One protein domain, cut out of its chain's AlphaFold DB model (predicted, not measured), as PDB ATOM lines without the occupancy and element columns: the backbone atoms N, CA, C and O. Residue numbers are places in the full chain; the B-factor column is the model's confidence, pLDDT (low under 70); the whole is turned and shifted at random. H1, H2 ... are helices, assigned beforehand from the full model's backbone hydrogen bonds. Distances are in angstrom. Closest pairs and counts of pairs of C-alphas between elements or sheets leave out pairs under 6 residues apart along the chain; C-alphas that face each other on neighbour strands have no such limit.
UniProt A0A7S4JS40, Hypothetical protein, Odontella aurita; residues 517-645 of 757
ATOM      1  N   TRP A 517      24.261  28.212  -5.734       78.44
ATOM      2  CA  TRP A 517      24.138  28.622  -4.329       78.44
ATOM      3  C   TRP A 517      24.895  27.717  -3.345       78.44
ATOM      4  O   TRP A 517      25.596  28.263  -2.492       78.44
ATOM      5  N   PRO A 518      24.820  26.371  -3.429       80.06
ATOM      6  CA  PRO A 518      25.553  25.497  -2.515       80.06
ATOM      7  C   PRO A 518      27.070  25.669  -2.629       80.06
ATOM      8  O   PRO A 518      27.761  25.717  -1.611       80.06
ATOM      9  N   ALA A 519      27.587  25.824  -3.852       84.62
ATOM     10  CA  ALA A 519      29.012  26.028  -4.095       84.62
ATOM     11  C   ALA A 519      29.485  27.367  -3.512       84.62
ATOM     12  O   ALA A 519      30.490  27.417  -2.801       84.62
ATOM     13  N   MET A 520      28.722  28.446  -3.720       85.06
ATOM     14  CA  MET A 520      29.045  29.743  -3.119       85.06
ATOM     15  C   MET A 520      28.925  29.749  -1.599       85.06
ATOM     16  O   MET A 520      29.776  30.336  -0.936       85.06
ATOM     17  N   ALA A 521      27.898  29.109  -1.036       85.50
ATOM     18  CA  ALA A 521      27.738  28.995   0.410       85.50
ATOM     19  C   ALA A 521      28.925  28.244   1.031       85.50
ATOM     20  O   ALA A 521      29.503  28.714   2.011       85.50
ATOM     21  N   THR A 522      29.347  27.148   0.394       90.50
ATOM     22  CA  THR A 522      30.525  26.367   0.794       90.50
ATOM     23  C   THR A 522      31.796  27.210   0.712       90.50
ATOM     24  O   THR A 522      32.564  27.256   1.669       90.50
ATOM     25  N   LYS A 523      32.006  27.949  -0.387       92.00
ATOM     26  CA  LYS A 523      33.173  28.831  -0.558       92.00
ATOM     27  C   LYS A 523      33.207  29.947   0.489       92.00
ATOM     28  O   LYS A 523      34.242  30.174   1.106       92.00
ATOM     29  N   ARG A 524      32.074  30.614   0.734       89.81
ATOM     30  CA  ARG A 524      31.956  31.672   1.753       89.81
ATOM     31  C   ARG A 524      32.260  31.141   3.148       89.81
ATOM     32  O   ARG A 524      33.001  31.781   3.890       89.81
ATOM     33  N   MET A 525      31.718  29.972   3.487       92.06
ATOM     34  CA  MET A 525      31.978  29.347   4.779       92.06
ATOM     35  C   MET A 525      33.445  28.920   4.909       92.06
ATOM     36  O   MET A 525      34.045  29.142   5.954       92.06
ATOM     37  N   ALA A 526      34.064  28.420   3.833       93.94
ATOM     38  CA  ALA A 526      35.484  28.074   3.824       93.94
ATOM     39  C   ALA A 526      36.356  29.310   4.088       93.94
ATOM     40  O   ALA A 526      37.265  29.263   4.910       93.94
ATOM     41  N   THR A 527      36.034  30.449   3.460       94.19
ATOM     42  CA  THR A 527      36.719  31.724   3.724       94.19
ATOM     43  C   THR A 527      36.522  32.193   5.166       94.19
ATOM     44  O   THR A 527      37.469  32.685   5.776       94.19
ATOM     45  N   LYS A 528      35.315  32.037   5.731       93.75
ATOM     46  CA  LYS A 528      35.061  32.355   7.145       93.75
ATOM     47  C   LYS A 528      35.925  31.484   8.063       93.75
ATOM     48  O   LYS A 528      36.577  32.015   8.953       93.75
ATOM     49  N   HIS A 529      35.975  30.178   7.815       95.56
ATOM     50  CA  HIS A 529      36.760  29.238   8.615       95.56
ATOM     51  C   HIS A 529      38.264  29.490   8.504       95.56
ATOM     52  O   HIS A 529      38.939  29.488   9.529       95.56
ATOM     53  N   GLN A 530      38.767  29.829   7.313       97.00
ATOM     54  CA  GLN A 530      40.165  30.229   7.141       97.00
ATOM     55  C   GLN A 530      40.491  31.486   7.962       97.00
ATOM     56  O   GLN A 530      41.457  31.491   8.715       97.00
ATOM     57  N   ARG A 531      39.644  32.525   7.910       95.00
ATOM     58  CA  ARG A 531      39.834  33.737   8.732       95.00
ATOM     59  C   ARG A 531      39.808  33.432  10.230       95.00
ATOM     60  O   ARG A 531      40.590  34.002  10.989       95.00
ATOM     61  N   ASN A 532      38.910  32.549  10.656       94.31
ATOM     62  CA  ASN A 532      38.803  32.103  12.041       94.31
ATOM     63  C   ASN A 532      40.065  31.337  12.484       94.31
ATOM     64  O   ASN A 532      40.578  31.585  13.572       94.31
ATOM     65  N   PHE A 533      40.625  30.490  11.619       96.75
ATOM     66  CA  PHE A 533      41.905  29.818  11.851       96.75
ATOM     67  C   PHE A 533      43.068  30.815  11.978       96.75
ATOM     68  O   PHE A 533      43.790  30.792  12.977       96.75
ATOM     69  N   ASP A 534      43.197  31.741  11.024       96.69
ATOM     70  CA  ASP A 534      44.280  32.733  10.985       96.69
ATOM     71  C   ASP A 534      44.245  33.673  12.200       96.69
ATOM     72  O   ASP A 534      45.278  34.019  12.778       96.69
ATOM     73  N   SER A 535      43.039  34.056  12.629       96.12
ATOM     74  CA  SER A 535      42.813  34.889  13.817       96.12
ATOM     75  C   SER A 535      42.848  34.114  15.138       96.12
ATOM     76  O   SER A 535      42.758  34.731  16.200       96.12
ATOM     77  N   LYS A 536      43.001  32.780  15.096       95.88
ATOM     78  CA  LYS A 536      42.906  31.873  16.256       95.88
ATOM     79  C   LYS A 536      41.570  31.990  17.009       95.88
ATOM     80  O   LYS A 536      41.512  31.747  18.215       95.88
ATOM     81  N   ASN A 537      40.502  32.358  16.302       92.94
ATOM     82  CA  ASN A 537      39.139  32.413  16.817       92.94
ATOM     83  C   ASN A 537      38.399  31.113  16.461       92.94
ATOM     84  O   ASN A 537      37.873  30.958  15.362       92.94
ATOM     85  N   PHE A 538      38.370  30.154  17.384       91.38
ATOM     86  CA  PHE A 538      37.837  28.809  17.145       91.38
ATOM     87  C   PHE A 538      36.330  28.700  17.434       91.38
ATOM     88  O   PHE A 538      35.916  27.867  18.233       91.38
ATOM     89  N   GLU A 539      35.511  29.540  16.791       89.81
ATOM     90  CA  GLU A 539      34.042  29.508  16.948       89.81
ATOM     91  C   GLU A 539      33.430  28.164  16.522       89.81
ATOM     92  O   GLU A 539      32.557  27.639  17.201       89.81
ATOM     93  N   ASP A 540      33.916  27.597  15.415       93.31
ATOM     94  CA  ASP A 540      33.532  26.276  14.909       93.31
ATOM     95  C   ASP A 540      34.805  25.449  14.666       93.31
ATOM     96  O   ASP A 540      35.334  25.421  13.548       93.31
ATOM     97  N   PRO A 541      35.375  24.817  15.707       94.94
ATOM     98  CA  PRO A 541      36.662  24.145  15.584       94.94
ATOM     99  C   PRO A 541      36.584  22.933  14.649       94.94
ATOM    100  O   PRO A 541      37.554  22.649  13.945       94.94
ATOM    101  N   LEU A 542      35.437  22.244  14.588       95.44
ATOM    102  CA  LEU A 542      35.242  21.133  13.658       95.44
ATOM    103  C   LEU A 542      35.131  21.632  12.214       95.44
ATOM    104  O   LEU A 542      35.774  21.067  11.332       95.44
ATOM    105  N   GLY A 543      34.385  22.708  11.963       95.75
ATOM    106  CA  GLY A 543      34.307  23.323  10.641       95.75
ATOM    107  C   GLY A 543      35.641  23.876  10.149       95.75
ATOM    108  O   GLY A 543      35.946  23.757   8.959       95.75
ATOM    109  N   ILE A 544      36.460  24.431  11.048       96.50
ATOM    110  CA  ILE A 544      37.839  24.835  10.749       96.50
ATOM    111  C   ILE A 544      38.683  23.610  10.393       96.50
ATOM    112  O   ILE A 544      39.355  23.619   9.366       96.50
ATOM    113  N   ALA A 545      38.613  22.533  11.178       96.81
ATOM    114  CA  ALA A 545      39.351  21.307  10.883       96.81
ATOM    115  C   ALA A 545      38.950  20.707   9.523       96.81
ATOM    116  O   ALA A 545      39.818  20.372   8.723       96.81
ATOM    117  N   VAL A 546      37.650  20.655   9.209       97.06
ATOM    118  CA  VAL A 546      37.148  20.218   7.894       97.06
ATOM    119  C   VAL A 546      37.699  21.100   6.772       97.06
ATOM    120  O   VAL A 546      38.137  20.584   5.744       97.06
ATOM    121  N   GLN A 547      37.721  22.417   6.970       97.31
ATOM    122  CA  GLN A 547      38.248  23.353   5.984       97.31
ATOM    123  C   GLN A 547      39.761  23.193   5.775       97.31
ATOM    124  O   GLN A 547      40.200  23.208   4.627       97.31
ATOM    125  N   GLN A 548      40.541  22.971   6.834       97.50
ATOM    126  CA  GLN A 548      41.986  22.732   6.739       97.50
ATOM    127  C   GLN A 548      42.315  21.364   6.116       97.50
ATOM    128  O   GLN A 548      43.258  21.251   5.338       97.50
ATOM    129  N   THR A 549      41.538  20.318   6.415       97.44
ATOM    130  CA  THR A 549      41.794  18.965   5.887       97.44
ATOM    131  C   THR A 549      41.317  18.788   4.444       97.44
ATOM    132  O   THR A 549      42.010  18.147   3.654       97.44
ATOM    133  N   PHE A 550      40.145  19.331   4.096       97.38
ATOM    134  CA  PHE A 550      39.453  19.044   2.831       97.38
ATOM    135  C   PHE A 550      39.281  20.257   1.905       97.38
ATOM    136  O   PHE A 550      38.852  20.090   0.766       97.38
ATOM    137  N   GLY A 551      39.544  21.481   2.371       96.12
ATOM    138  CA  GLY A 551      39.331  22.702   1.584       96.12
ATOM    139  C   GLY A 551      37.859  23.092   1.382       96.12
ATOM    140  O   GLY A 551      37.568  23.995   0.598       96.12
ATOM    141  N   ILE A 552      36.916  22.442   2.073       96.25
ATOM    142  CA  ILE A 552      35.476  22.735   1.978       96.25
ATOM    143  C   ILE A 552      34.969  23.480   3.215       96.25
ATOM    144  O   ILE A 552      35.415  23.247   4.333       96.25
ATOM    145  N   GLY A 553      33.995  24.367   3.021       94.38
ATOM    146  CA  GLY A 553      33.373  25.124   4.103       94.38
ATOM    147  C   GLY A 553      32.043  24.528   4.524       94.38
ATOM    148  O   GLY A 553      31.027  24.771   3.874       94.38
ATOM    149  N   LEU A 554      32.034  23.787   5.628       93.75
ATOM    150  CA  LEU A 554      30.821  23.240   6.231       93.75
ATOM    151  C   LEU A 554      30.718  23.699   7.678       93.75
ATOM    152  O   LEU A 554      31.675  23.541   8.420       93.75
ATOM    153  N   ASN A 555      29.565  24.250   8.053       92.12
ATOM    154  CA  ASN A 555      29.317  24.734   9.407       92.12
ATOM    155  C   ASN A 555      28.871  23.588  10.331       92.12
ATOM    156  O   ASN A 555      27.922  22.864   9.995       92.12
ATOM    157  N   TYR A 556      29.526  23.482  11.483       91.88
ATOM    158  CA  TYR A 556      29.232  22.579  12.592       91.88
ATOM    159  C   TYR A 556      28.997  23.330  13.908       91.88
ATOM    160  O   TYR A 556      29.029  22.718  14.963       91.88
ATOM    161  N   ASP A 557      28.712  24.633  13.869       82.50
ATOM    162  CA  ASP A 557      28.318  25.441  15.028       82.50
ATOM    163  C   ASP A 557      26.929  25.009  15.553       82.50
ATOM    164  O   ASP A 557      25.899  25.644  15.326       82.50
ATOM    165  N   PHE A 558      26.875  23.840  16.166       80.19
ATOM    166  CA  PHE A 558      25.760  23.240  16.884       80.19
ATOM    167  C   PHE A 558      26.349  22.256  17.894       80.19
ATOM    168  O   PHE A 558      27.520  21.896  17.793       80.19
ATOM    169  N   ASP A 559      25.559  21.826  18.876       70.31
ATOM    170  CA  ASP A 559      26.065  21.003  19.975       70.31
ATOM    171  C   ASP A 559      26.303  19.551  19.517       70.31
ATOM    172  O   ASP A 559      25.514  18.643  19.773       70.31
ATOM    173  N   TYR A 560      27.372  19.335  18.744       79.88
ATOM    174  CA  TYR A 560      27.776  18.015  18.256       79.88
ATOM    175  C   TYR A 560      28.464  17.164  19.329       79.88
ATOM    176  O   TYR A 560      28.703  15.980  19.090       79.88
ATOM    177  N   ASP A 561      28.800  17.763  20.473       77.62
ATOM    178  CA  ASP A 561      29.347  17.082  21.649       77.62
ATOM    179  C   ASP A 561      28.265  16.767  22.692       77.62
ATOM    180  O   ASP A 561      28.556  16.103  23.692       77.62
ATOM    181  N   ALA A 562      27.015  17.178  22.448       79.31
ATOM    182  CA  ALA A 562      25.891  16.829  23.298       79.31
ATOM    183  C   ALA A 562      25.778  15.300  23.434       79.31
ATOM    184  O   ALA A 562      25.706  14.586  22.424       79.31
ATOM    185  N   PRO A 563      25.719  14.766  24.667       77.81
ATOM    186  CA  PRO A 563      25.492  13.347  24.864       77.81
ATOM    187  C   PRO A 563      24.105  12.985  24.330       77.81
ATOM    188  O   PRO A 563      23.092  13.542  24.751       77.81
ATOM    189  N   VAL A 564      24.057  12.029  23.405       82.50
ATOM    190  CA  VAL A 564      22.789  11.494  22.911       82.50
ATOM    191  C   VAL A 564      22.149  10.683  24.034       82.50
ATOM    192  O   VAL A 564      22.761   9.752  24.561       82.50
ATOM    193  N   GLU A 565      20.924  11.045  24.423       84.56
ATOM    194  CA  GLU A 565      20.180  10.324  25.455       84.56
ATOM    195  C   GLU A 565      20.045   8.836  25.097       84.56
ATOM    196  O   GLU A 565      19.890   8.463  23.930       84.56
ATOM    197  N   LYS A 566      20.083   7.957  26.106       83.69
ATOM    198  CA  LYS A 566      19.982   6.509  25.885       83.69
ATOM    199  C   LYS A 566      18.669   6.168  25.173       83.69
ATOM    200  O   LYS A 566      17.586   6.412  25.697       83.69
ATOM    201  N   GLY A 567      18.779   5.590  23.976       84.94
ATOM    202  CA  GLY A 567      17.642   5.223  23.126       84.94
ATOM    203  C   GLY A 567      17.103   6.347  22.232       84.94
ATOM    204  O   GLY A 567      16.234   6.080  21.398       84.94
ATOM    205  N   ALA A 568      17.615   7.575  22.345       86.38
ATOM    206  CA  ALA A 568      17.273   8.649  21.422       86.38
ATOM    207  C   ALA A 568      17.981   8.448  20.073       86.38
ATOM    208  O   ALA A 568      19.146   8.053  20.001       86.38
ATOM    209  N   LYS A 569      17.268   8.734  18.980       87.19
ATOM    210  CA  LYS A 569      17.882   8.771  17.651       87.19
ATOM    211  C   LYS A 569      18.718  10.050  17.533       87.19
ATOM    212  O   LYS A 569      18.159  11.126  17.749       87.19
ATOM    213  N   PRO A 570      20.003   9.971  17.154       88.56
ATOM    214  CA  PRO A 570      20.804  11.164  16.934       88.56
ATOM    215  C   PRO A 570      20.252  11.985  15.768       88.56
ATOM    216  O   PRO A 570      19.781  11.437  14.762       88.56
ATOM    217  N   SER A 571      20.331  13.308  15.891       89.75
ATOM    218  CA  SER A 571      19.941  14.205  14.810       89.75
ATOM    219  C   SER A 571      20.934  14.144  13.647       89.75
ATOM    220  O   SER A 571      22.111  13.809  13.806       89.75
ATOM    221  N   ALA A 572      20.456  14.489  12.447       91.00
ATOM    222  CA  ALA A 572      21.273  14.504  11.232       91.00
ATOM    223  C   ALA A 572      22.524  15.389  11.379       91.00
ATOM    224  O   ALA A 572      23.565  15.088  10.802       91.00
ATOM    225  N   HIS A 573      22.433  16.461  12.171       90.62
ATOM    226  CA  HIS A 573      23.540  17.373  12.455       90.62
ATOM    227  C   HIS A 573      24.643  16.690  13.269       90.62
ATOM    228  O   HIS A 573      25.802  16.710  12.854       90.62
ATOM    229  N   ILE A 574      24.282  15.999  14.355       91.38
ATOM    230  CA  ILE A 574      25.224  15.232  15.188       91.38
ATOM    231  C   ILE A 574      25.894  14.126  14.358       91.38
ATOM    232  O   ILE A 574      27.115  13.967  14.383       91.38
ATOM    233  N   LEU A 575      25.116  13.398  13.551       92.56
ATOM    234  CA  LEU A 575      25.647  12.365  12.656       92.56
ATOM    235  C   LEU A 575      26.607  12.912  11.606       92.56
ATOM    236  O   LEU A 575      27.611  12.278  11.288       92.56
ATOM    237  N   ARG A 576      26.330  14.108  11.094       93.44
ATOM    238  CA  ARG A 576      27.207  14.788  10.148       93.44
ATOM    239  C   ARG A 576      28.518  15.213  10.793       93.44
ATOM    240  O   ARG A 576      29.569  15.045  10.179       93.44
ATOM    241  N   ALA A 577      28.468  15.750  12.010       93.81
ATOM    242  CA  ALA A 577      29.667  16.091  12.766       93.81
ATOM    243  C   ALA A 577      30.514  14.846  13.062       93.81
ATOM    244  O   ALA A 577      31.730  14.867  12.875       93.81
ATOM    245  N   ARG A 578      29.871  13.731  13.429       92.81
ATOM    246  CA  ARG A 578      30.538  12.437  13.612       92.81
ATOM    247  C   ARG A 578      31.209  11.947  12.330       92.81
ATOM    248  O   ARG A 578      32.404  11.681  12.358       92.81
ATOM    249  N   ALA A 579      30.489  11.915  11.208       95.38
ATOM    250  CA  ALA A 579      31.059  11.522   9.919       95.38
ATOM    251  C   ALA A 579      32.252  12.409   9.519       95.38
ATOM    252  O   ALA A 579      33.266  11.904   9.042       95.38
ATOM    253  N   ALA A 580      32.175  13.720   9.774       96.25
ATOM    254  CA  ALA A 580      33.278  14.645   9.525       96.25
ATOM    255  C   ALA A 580      34.503  14.355  10.407       96.25
ATOM    256  O   ALA A 580      35.627  14.352   9.909       96.25
ATOM    257  N   ARG A 581      34.303  14.054  11.697       95.75
ATOM    258  CA  ARG A 581      35.383  13.647  12.612       95.75
ATOM    259  C   ARG A 581      36.059  12.358  12.158       95.75
ATOM    260  O   ARG A 581      37.286  12.307  12.133       95.75
ATOM    261  N   SER A 582      35.278  11.350  11.776       95.56
ATOM    262  CA  SER A 582      35.795  10.070  11.274       95.56
ATOM    263  C   SER A 582      36.566  10.255   9.973       95.56
ATOM    264  O   SER A 582      37.643   9.688   9.822       95.56
ATOM    265  N   ALA A 583      36.087  11.126   9.080       97.00
ATOM    266  CA  ALA A 583      36.789  11.475   7.849       97.00
ATOM    267  C   ALA A 583      38.127  12.186   8.118       97.00
ATOM    268  O   ALA A 583      39.146  11.806   7.545       97.00
ATOM    269  N   ILE A 584      38.157  13.179   9.019       97.00
ATOM    270  CA  ILE A 584      39.403  13.867   9.406       97.00
ATOM    271  C   ILE A 584      40.389  12.871  10.023       97.00
ATOM    272  O   ILE A 584      41.564  12.861   9.660       97.00
ATOM    273  N   ARG A 585      39.910  12.026  10.944       96.19
ATOM    274  CA  ARG A 585      40.724  10.994  11.590       96.19
ATOM    275  C   ARG A 585      41.309  10.033  10.558       96.19
ATOM    276  O   ARG A 585      42.513   9.825  10.569       96.19
ATOM    277  N   HIS A 586      40.491   9.532   9.635       96.31
ATOM    278  CA  HIS A 586      40.931   8.638   8.567       96.31
ATOM    279  C   HIS A 586      42.031   9.268   7.701       96.31
ATOM    280  O   HIS A 586      43.067   8.648   7.479       96.31
ATOM    281  N   CYS A 587      41.859  10.522   7.266       97.12
ATOM    282  CA  CYS A 587      42.893  11.219   6.498       97.12
ATOM    283  C   CYS A 587      44.186  11.419   7.294       97.12
ATOM    284  O   CYS A 587      45.262  11.295   6.720       97.12
ATOM    285  N   ARG A 588      44.092  11.703   8.596       96.88
ATOM    286  CA  ARG A 588      45.262  11.866   9.465       96.88
ATOM    287  C   ARG A 588      45.984  10.542   9.716       96.88
ATOM    288  O   ARG A 588      47.207  10.508   9.710       96.88
ATOM    289  N   ASP A 589      45.240   9.458   9.908       95.75
ATOM    290  CA  ASP A 589      45.797   8.113  10.071       95.75
ATOM    291  C   ASP A 589      46.491   7.653   8.777       95.75
ATOM    292  O   ASP A 589      47.574   7.068   8.829       95.75
ATOM    293  N   LEU A 590      45.919   7.979   7.610       95.25
ATOM    294  CA  LEU A 590      46.571   7.772   6.316       95.25
ATOM    295  C   LEU A 590      47.843   8.610   6.174       95.25
ATOM    296  O   LEU A 590      48.862   8.068   5.770       95.25
ATOM    297  N   GLU A 591      47.807   9.896   6.516       96.56
ATOM    298  CA  GLU A 591      48.972  10.789   6.457       96.56
ATOM    299  C   GLU A 591      50.117  10.281   7.348       96.56
ATOM    300  O   GLU A 591      51.225  10.081   6.856       96.56
ATOM    301  N   ASN A 592      49.824   9.915   8.600       96.44
ATOM    302  CA  ASN A 592      50.805   9.310   9.506       96.44
ATOM    303  C   ASN A 592      51.370   7.989   8.947       96.44
ATOM    304  O   ASN A 592      52.575   7.758   8.991       96.44
ATOM    305  N   SER A 593      50.516   7.122   8.388       96.12
ATOM    306  CA  SER A 593      50.932   5.853   7.765       96.12
ATOM    307  C   SER A 593      51.825   6.072   6.541       96.12
ATOM    308  O   SER A 593      52.749   5.296   6.280       96.12
ATOM    309  N   ILE A 594      51.570   7.138   5.781       95.94
ATOM    310  CA  ILE A 594      52.398   7.547   4.648       95.94
ATOM    311  C   ILE A 594      53.761   8.031   5.147       95.94
ATOM    312  O   ILE A 594      54.773   7.539   4.647       95.94
ATOM    313  N   ASP A 595      53.801   8.901   6.156       95.56
ATOM    314  CA  ASP A 595      55.047   9.403   6.750       95.56
ATOM    315  C   ASP A 595      55.903   8.272   7.337       95.56
ATOM    316  O   ASP A 595      57.113   8.220   7.102       95.56
ATOM    317  N   GLU A 596      55.280   7.311   8.027       96.00
ATOM    318  CA  GLU A 596      55.953   6.115   8.542       96.00
ATOM    319  C   GLU A 596      56.553   5.269   7.409       96.00
ATOM    320  O   GLU A 596      57.720   4.879   7.475       96.00
ATOM    321  N   ARG A 597      55.791   5.012   6.337       94.50
ATOM    322  CA  ARG A 597      56.268   4.228   5.181       94.50
ATOM    323  C   ARG A 597      57.395   4.928   4.427       94.50
ATOM    324  O   ARG A 597      58.344   4.269   4.013       94.50
ATOM    325  N   ILE A 598      57.296   6.244   4.249       94.88
ATOM    326  CA  ILE A 598      58.320   7.069   3.594       94.88
ATOM    327  C   ILE A 598      59.593   7.118   4.452       94.88
ATOM    328  O   ILE A 598      60.696   7.047   3.910       94.88
ATOM    329  N   GLY A 599      59.451   7.200   5.778       93.56
ATOM    330  CA  GLY A 599      60.571   7.273   6.718       93.56
ATOM    331  C   GLY A 599      61.462   6.027   6.742       93.56
ATOM    332  O   GLY A 599      62.649   6.144   7.040       93.56
ATOM    333  N   VAL A 600      60.921   4.854   6.391       96.12
ATOM    334  CA  VAL A 600      61.653   3.570   6.378       96.12
ATOM    335  C   VAL A 600      62.537   3.395   5.133       96.12
ATOM    336  O   VAL A 600      63.511   2.647   5.174       96.12
ATOM    337  N   ILE A 601      62.234   4.070   4.022       94.06
ATOM    338  CA  ILE A 601      62.946   3.870   2.750       94.06
ATOM    339  C   ILE A 601      64.207   4.730   2.733       94.06
ATOM    340  O   ILE A 601      64.100   5.951   2.688       94.06
ATOM    341  N   GLU A 602      65.395   4.123   2.766       95.12
ATOM    342  CA  GLU A 602      66.679   4.847   2.743       95.12
ATOM    343  C   GLU A 602      66.993   5.472   1.375       95.12
ATOM    344  O   GLU A 602      67.557   6.566   1.324       95.12
ATOM    345  N   ASP A 603      66.597   4.813   0.280       95.50
ATOM    346  CA  ASP A 603      66.832   5.311  -1.075       95.50
ATOM    347  C   ASP A 603      65.987   6.560  -1.364       95.50
ATOM    348  O   ASP A 603      64.756   6.551  -1.315       95.50
ATOM    349  N   THR A 604      66.670   7.656  -1.692       95.25
ATOM    350  CA  THR A 604      66.056   8.948  -1.999       95.25
ATOM    351  C   THR A 604      65.152   8.916  -3.228       95.25
ATOM    352  O   THR A 604      64.140   9.623  -3.235       95.25
ATOM    353  N   GLU A 605      65.486   8.128  -4.254       94.75
ATOM    354  CA  GLU A 605      64.697   8.086  -5.493       94.75
ATOM    355  C   GLU A 605      63.420   7.267  -5.288       94.75
ATOM    356  O   GLU A 605      62.316   7.749  -5.563       94.75
ATOM    357  N   GLU A 606      63.546   6.079  -4.693       93.81
ATOM    358  CA  GLU A 606      62.401   5.243  -4.329       93.81
ATOM    359  C   GLU A 606      61.467   5.953  -3.335       93.81
ATOM    360  O   GLU A 606      60.244   5.943  -3.513       93.81
ATOM    361  N   ARG A 607      62.027   6.658  -2.340       94.31
ATOM    362  CA  ARG A 607      61.260   7.476  -1.389       94.31
ATOM    363  C   ARG A 607      60.459   8.566  -2.101       94.31
ATOM    364  O   ARG A 607      59.293   8.780  -1.764       94.31
ATOM    365  N   MET A 608      61.055   9.237  -3.089       94.25
ATOM    366  CA  MET A 608      60.375  10.282  -3.854       94.25
ATOM    367  C   MET A 608      59.229   9.705  -4.694       94.25
ATOM    368  O   MET A 608      58.126  10.248  -4.650       94.25
ATOM    369  N   ILE A 609      59.453   8.590  -5.402       94.81
ATOM    370  CA  ILE A 609      58.438   7.937  -6.249       94.81
ATOM    371  C   ILE A 609      57.287   7.368  -5.406       94.81
ATOM    372  O   ILE A 609      56.112   7.547  -5.747       94.81
ATOM    373  N   LEU A 610      57.587   6.695  -4.292       93.88
ATOM    374  CA  LEU A 610      56.542   6.149  -3.427       93.88
ATOM    375  C   LEU A 610      55.782   7.263  -2.701       93.88
ATOM    376  O   LEU A 610      54.552   7.215  -2.648       93.88
ATOM    377  N   GLY A 611      56.484   8.283  -2.199       94.31
ATOM    378  CA  GLY A 611      55.864   9.424  -1.524       94.31
ATOM    379  C   GLY A 611      54.923  10.199  -2.443       94.31
ATOM    380  O   GLY A 611      53.794  10.507  -2.065       94.31
ATOM    381  N   SER A 612      55.341  10.400  -3.691       94.69
ATOM    382  CA  SER A 612      54.540  10.898  -4.814       94.69
ATOM    383  C   SER A 612      53.222  10.127  -4.995       94.69
ATOM    384  O   SER A 612      52.130  10.709  -5.006       94.69
ATOM    385  N   LYS A 613      53.309   8.796  -5.094       96.75
ATOM    386  CA  LYS A 613      52.155   7.913  -5.300       96.75
ATOM    387  C   LYS A 613      51.201   7.919  -4.105       96.75
ATOM    388  O   LYS A 613      49.988   8.004  -4.296       96.75
ATOM    389  N   LEU A 614      51.739   7.841  -2.891       96.38
ATOM    390  CA  LEU A 614      50.965   7.849  -1.650       96.38
ATOM    391  C   LEU A 614      50.278   9.202  -1.409       96.38
ATOM    392  O   LEU A 614      49.099   9.238  -1.063       96.38
ATOM    393  N   SER A 615      50.964  10.314  -1.687       94.88
ATOM    394  CA  SER A 615      50.392  11.666  -1.587       94.88
ATOM    395  C   SER A 615      49.230  11.871  -2.560       94.88
ATOM    396  O   SER A 615      48.222  12.497  -2.219       94.88
ATOM    397  N   ARG A 616      49.330  11.296  -3.768       96.06
ATOM    398  CA  ARG A 616      48.225  11.290  -4.734       96.06
ATOM    399  C   ARG A 616      47.026  10.496  -4.215       96.06
ATOM    400  O   ARG A 616      45.914  11.003  -4.274       96.06
ATOM    401  N   GLN A 617      47.252   9.308  -3.649       96.38
ATOM    402  CA  GLN A 617      46.184   8.506  -3.038       96.38
ATOM    403  C   GLN A 617      45.488   9.251  -1.892       96.38
ATOM    404  O   GLN A 617      44.261   9.276  -1.841       96.38
ATOM    405  N   LEU A 618      46.251   9.918  -1.018       96.94
ATOM    406  CA  LEU A 618      45.691  10.747   0.054       96.94
ATOM    407  C   LEU A 618      44.860  11.914  -0.498       96.94
ATOM    408  O   LEU A 618      43.801  12.230   0.042       96.94
ATOM    409  N   SER A 619      45.321  12.549  -1.577       96.81
ATOM    410  CA  SER A 619      44.611  13.658  -2.228       96.81
ATOM    411  C   SER A 619      43.302  13.202  -2.880       96.81
ATOM    412  O   SER A 619      42.273  13.866  -2.728       96.81
ATOM    413  N   ASP A 620      43.317  12.052  -3.557       97.38
ATOM    414  CA  ASP A 620      42.125  11.445  -4.153       97.38
ATOM    415  C   ASP A 620      41.106  11.054  -3.068       97.38
ATOM    416  O   ASP A 620      39.909  11.322  -3.214       97.38
ATOM    417  N   GLU A 621      41.576  10.521  -1.937       97.56
ATOM    418  CA  GLU A 621      40.724  10.156  -0.802       97.56
ATOM    419  C   GLU A 621      40.128  11.386  -0.099       97.56
ATOM    420  O   GLU A 621      38.921  11.435   0.157       97.56
ATOM    421  N   LYS A 622      40.926  12.445   0.118       97.88
ATOM    422  CA  LYS A 622      40.429  13.744   0.610       97.88
ATOM    423  C   LYS A 622      39.329  14.291  -0.303       97.88
ATOM    424  O   LYS A 622      38.293  14.742   0.186       97.88
ATOM    425  N   ARG A 623      39.511  14.212  -1.627       97.19
ATOM    426  CA  ARG A 623      38.517  14.661  -2.617       97.19
ATOM    427  C   ARG A 623      37.239  13.816  -2.577       97.19
ATOM    428  O   ARG A 623      36.146  14.387  -2.644       97.19
ATOM    429  N   ARG A 624      37.356  12.488  -2.442       97.81
ATOM    430  CA  ARG A 624      36.211  11.573  -2.278       97.81
ATOM    431  C   ARG A 624      35.385  11.953  -1.051       97.81
ATOM    432  O   ARG A 624      34.193  12.232  -1.180       97.81
ATOM    433  N   LEU A 625      36.026  12.043   0.113       97.69
ATOM    434  CA  LEU A 625      35.363  12.349   1.383       97.69
ATOM    435  C   LEU A 625      34.754  13.757   1.397       97.69
ATOM    436  O   LEU A 625      33.631  13.934   1.868       97.69
ATOM    437  N   ALA A 626      35.436  14.746   0.812       96.75
ATOM    438  CA  ALA A 626      34.903  16.098   0.665       96.75
ATOM    439  C   ALA A 626      33.592  16.118  -0.139       96.75
ATOM    440  O   ALA A 626      32.614  16.755   0.265       96.75
ATOM    441  N   LYS A 627      33.553  15.387  -1.261       96.06
ATOM    442  CA  LYS A 627      32.353  15.257  -2.094       96.06
ATOM    443  C   LYS A 627      31.215  14.581  -1.328       96.06
ATOM    444  O   LYS A 627      30.098  15.096  -1.330       96.06
ATOM    445  N   GLU A 628      31.497  13.482  -0.631       96.75
ATOM    446  CA  GLU A 628      30.484  12.758   0.147       96.75
ATOM    447  C   GLU A 628      29.917  13.607   1.298       96.75
ATOM    448  O   GLU A 628      28.700  13.663   1.481       96.75
ATOM    449  N   LEU A 629      30.758  14.346   2.029       95.81
ATOM    450  CA  LEU A 629      30.307  15.247   3.097       95.81
ATOM    451  C   LEU A 629      29.449  16.413   2.573       95.81
ATOM    452  O   LEU A 629      28.522  16.852   3.263       95.81
ATOM    453  N   LEU A 630      29.732  16.912   1.364       94.25
ATOM    454  CA  LEU A 630      28.920  17.941   0.709       94.25
ATOM    455  C   LEU A 630      27.563  17.395   0.258       94.25
ATOM    456  O   LEU A 630      26.533  18.014   0.542       94.25
ATOM    457  N   GLU A 631      27.540  16.228  -0.387       92.69
ATOM    458  CA  GLU A 631      26.310  15.572  -0.853       92.69
ATOM    459  C   GLU A 631      25.373  15.199   0.304       92.69
ATOM    460  O   GLU A 631      24.147  15.299   0.178       92.69
ATOM    461  N   LEU A 632      25.940  14.836   1.457       92.69
ATOM    462  CA  LEU A 632      25.204  14.499   2.676       92.69
ATOM    463  C   LEU A 632      24.883  15.719   3.551       92.69
ATOM    464  O   LEU A 632      24.553  15.578   4.728       92.69
ATOM    465  N   THR A 633      24.917  16.928   2.990       89.44
ATOM    466  CA  THR A 633      24.407  18.117   3.678       89.44
ATOM    467  C   THR A 633      22.877  18.058   3.732       89.44
ATOM    468  O   THR A 633      22.219  18.090   2.683       89.44
ATOM    469  N   PRO A 634      22.256  17.990   4.922       78.62
ATOM    470  CA  PRO A 634      20.810  17.909   5.002       78.62
ATOM    471  C   PRO A 634      20.184  19.246   4.589       78.62
ATOM    472  O   PRO A 634      20.303  20.255   5.275       78.62
ATOM    473  N   THR A 635      19.468  19.253   3.466       74.81
ATOM    474  CA  THR A 635      18.732  20.433   2.975       74.81
ATOM    475  C   THR A 635      17.471  20.749   3.784       74.81
ATOM    476  O   THR A 635      16.928  21.843   3.663       74.81
ATOM    477  N   HIS A 636      16.995  19.787   4.583       68.50
ATOM    478  CA  HIS A 636      15.737  19.849   5.338       68.50
ATOM    479  C   HIS A 636      15.883  19.337   6.777       68.50
ATOM    480  O   HIS A 636      14.897  18.917   7.377       68.50
ATOM    481  N   ALA A 637      17.098  19.321   7.339       67.19
ATOM    482  CA  ALA A 637      17.220  18.981   8.754       67.19
ATOM    483  C   ALA A 637      16.479  20.025   9.596       67.19
ATOM    484  O   ALA A 637      16.514  21.220   9.294       67.19
ATOM    485  N   GLY A 638      15.811  19.553  10.651       71.12
ATOM    486  CA  GLY A 638      15.248  20.425  11.672       71.12
ATOM    487  C   GLY A 638      16.315  21.332  12.285       71.12
ATOM    488  O   GLY A 638      17.517  21.162  12.050       71.12
ATOM    489  N   VAL A 639      15.868  22.312  13.066       75.94
ATOM    490  CA  VAL A 639      16.771  23.165  13.843       75.94
ATOM    491  C   VAL A 639      17.702  22.268  14.669       75.94
ATOM    492  O   VAL A 639      17.193  21.358  15.321       75.94
ATOM    493  N   PRO A 640      19.034  22.456  14.597       74.88
ATOM    494  CA  PRO A 640      19.964  21.642  15.364       74.88
ATOM    495  C   PRO A 640      19.663  21.710  16.860       74.88
ATOM    496  O   PRO A 640      19.408  22.789  17.401       74.88
ATOM    497  N   ASP A 641      19.719  20.552  17.517       68.44
ATOM    498  CA  ASP A 641      19.535  20.440  18.960       68.44
ATOM    499  C   ASP A 641      20.581  21.310  19.685       68.44
ATOM    500  O   ASP A 641      21.727  21.429  19.249       68.44
ATOM    501  N   GLY A 642      20.170  21.994  20.754       66.06
ATOM    502  CA  GLY A 642      21.045  22.878  21.538       66.06
ATOM    503  C   GLY A 642      21.080  24.347  21.093       66.06
ATOM    504  O   GLY A 642      21.363  25.217  21.920       66.06
ATOM    505  N   LYS A 643      20.691  24.690  19.853       65.69
ATOM    506  CA  LYS A 643      20.485  26.100  19.470       65.69
ATOM    507  C   LYS A 643      19.049  26.532  19.770       65.69
ATOM    508  O   LYS A 643      18.103  26.092  19.121       65.69
ATOM    509  N   LYS A 644      18.872  27.437  20.745       67.44
ATOM    510  CA  LYS A 644      17.575  28.092  20.988       67.44
ATOM    511  C   LYS A 644      17.115  28.767  19.690       67.44
ATOM    512  O   LYS A 644      17.881  29.512  19.080       67.44
ATOM    513  N   LEU A 645      15.868  28.520  19.276       60.41
ATOM    514  CA  LEU A 645      15.284  29.072  18.042       60.41
ATOM    515  C   LEU A 645      15.420  30.607  17.971       60.41
ATOM    516  O   LEU A 645      15.686  31.165  16.910       60.41
TER     517      LEU A 645
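This is residues 517 to 645 of the 757 residues of the protein "Hypothetical protein" of Odontella aurita (UniProt A0A7S4JS40). A long helical hairpin of H3 and H4 makes the longest axis of the model, and the short helix H2 packs at a slant on one side of it, with H1 lying across H2 on the side away from the hairpin. H1 and H2 sit over the half of the hairpin where H3 begins and H4 ends; the tight turn between H3 and H4 is at the far end, and the long link from H2 to H3 and the final stretch gather near the open end. The printed part has 129 residues with four named helices, in the order H1, H2, H3, H4, and no named strand; the class is all helix. The whole is loose, with a radius of gyration of the C-alphas of 17.5 A, and elongated, spanning 60 by 35 by 27 A.

H1 is residues 517 to 534, 25.6 A from first to last C-alpha, and begins at C-alpha 517 at (24.138, 28.622, -4.329). H2 is residues 541 to 550, 14.0 A long. H3, residues 572 to 600, is the longest helix by residues, with 42.1 A from C-alpha 572 at (21.273, 14.504, 11.232) to C-alpha 600. H4, residues 604 to 631, runs 40.3 A and ends at C-alpha 631 at (26.310, 15.572, -0.853).

H2 is the hub, touching the three other helices. H1 touches H2 with residues 526 to 533 alone; the closest C-alphas, those of His 529 and Ile 544, are 5.0 A apart, and the lines are only just about perpendicular, at 70.5 degrees. H3 touches H2 with residues 577 to 587 alone, at a steep tilt of 50 degrees, the same way; the closest C-alphas are those of Thr 549 and Ile 584, at 6.6 A. H4 touches H2 with residues 622 to 626 alone, at a steep tilt of 54 degrees, opposite ways; the closest C-alphas are those of Phe 550 and Lys 622, at 5.8 A. H3 and H4 form a helical hairpin and touch at a shallow tilt of 4 degrees, opposite ways; their closest C-alphas are those of Ile 598 and Arg 607, at 5.8 A. The helix packing is mostly crossed. H1 is apart from H3 and from H4. In H1, H2, H3 and H4, every backbone O i to N i+4 pair is within hydrogen-bond range.

The two C-alphas farthest apart, those of Asp 603 and Leu 645, are 59.9 A from each other. The printed part has no cut. The link from H2 to H3, residues 551 to 571, is long; that from H1 to H2 is short, and that from H3 to H4 is tight. Residues 632 to 645 hold no named element. The mean pLDDT of the printed part is 90.7, and residues 636 to 637 and 641 to 645 are under 70.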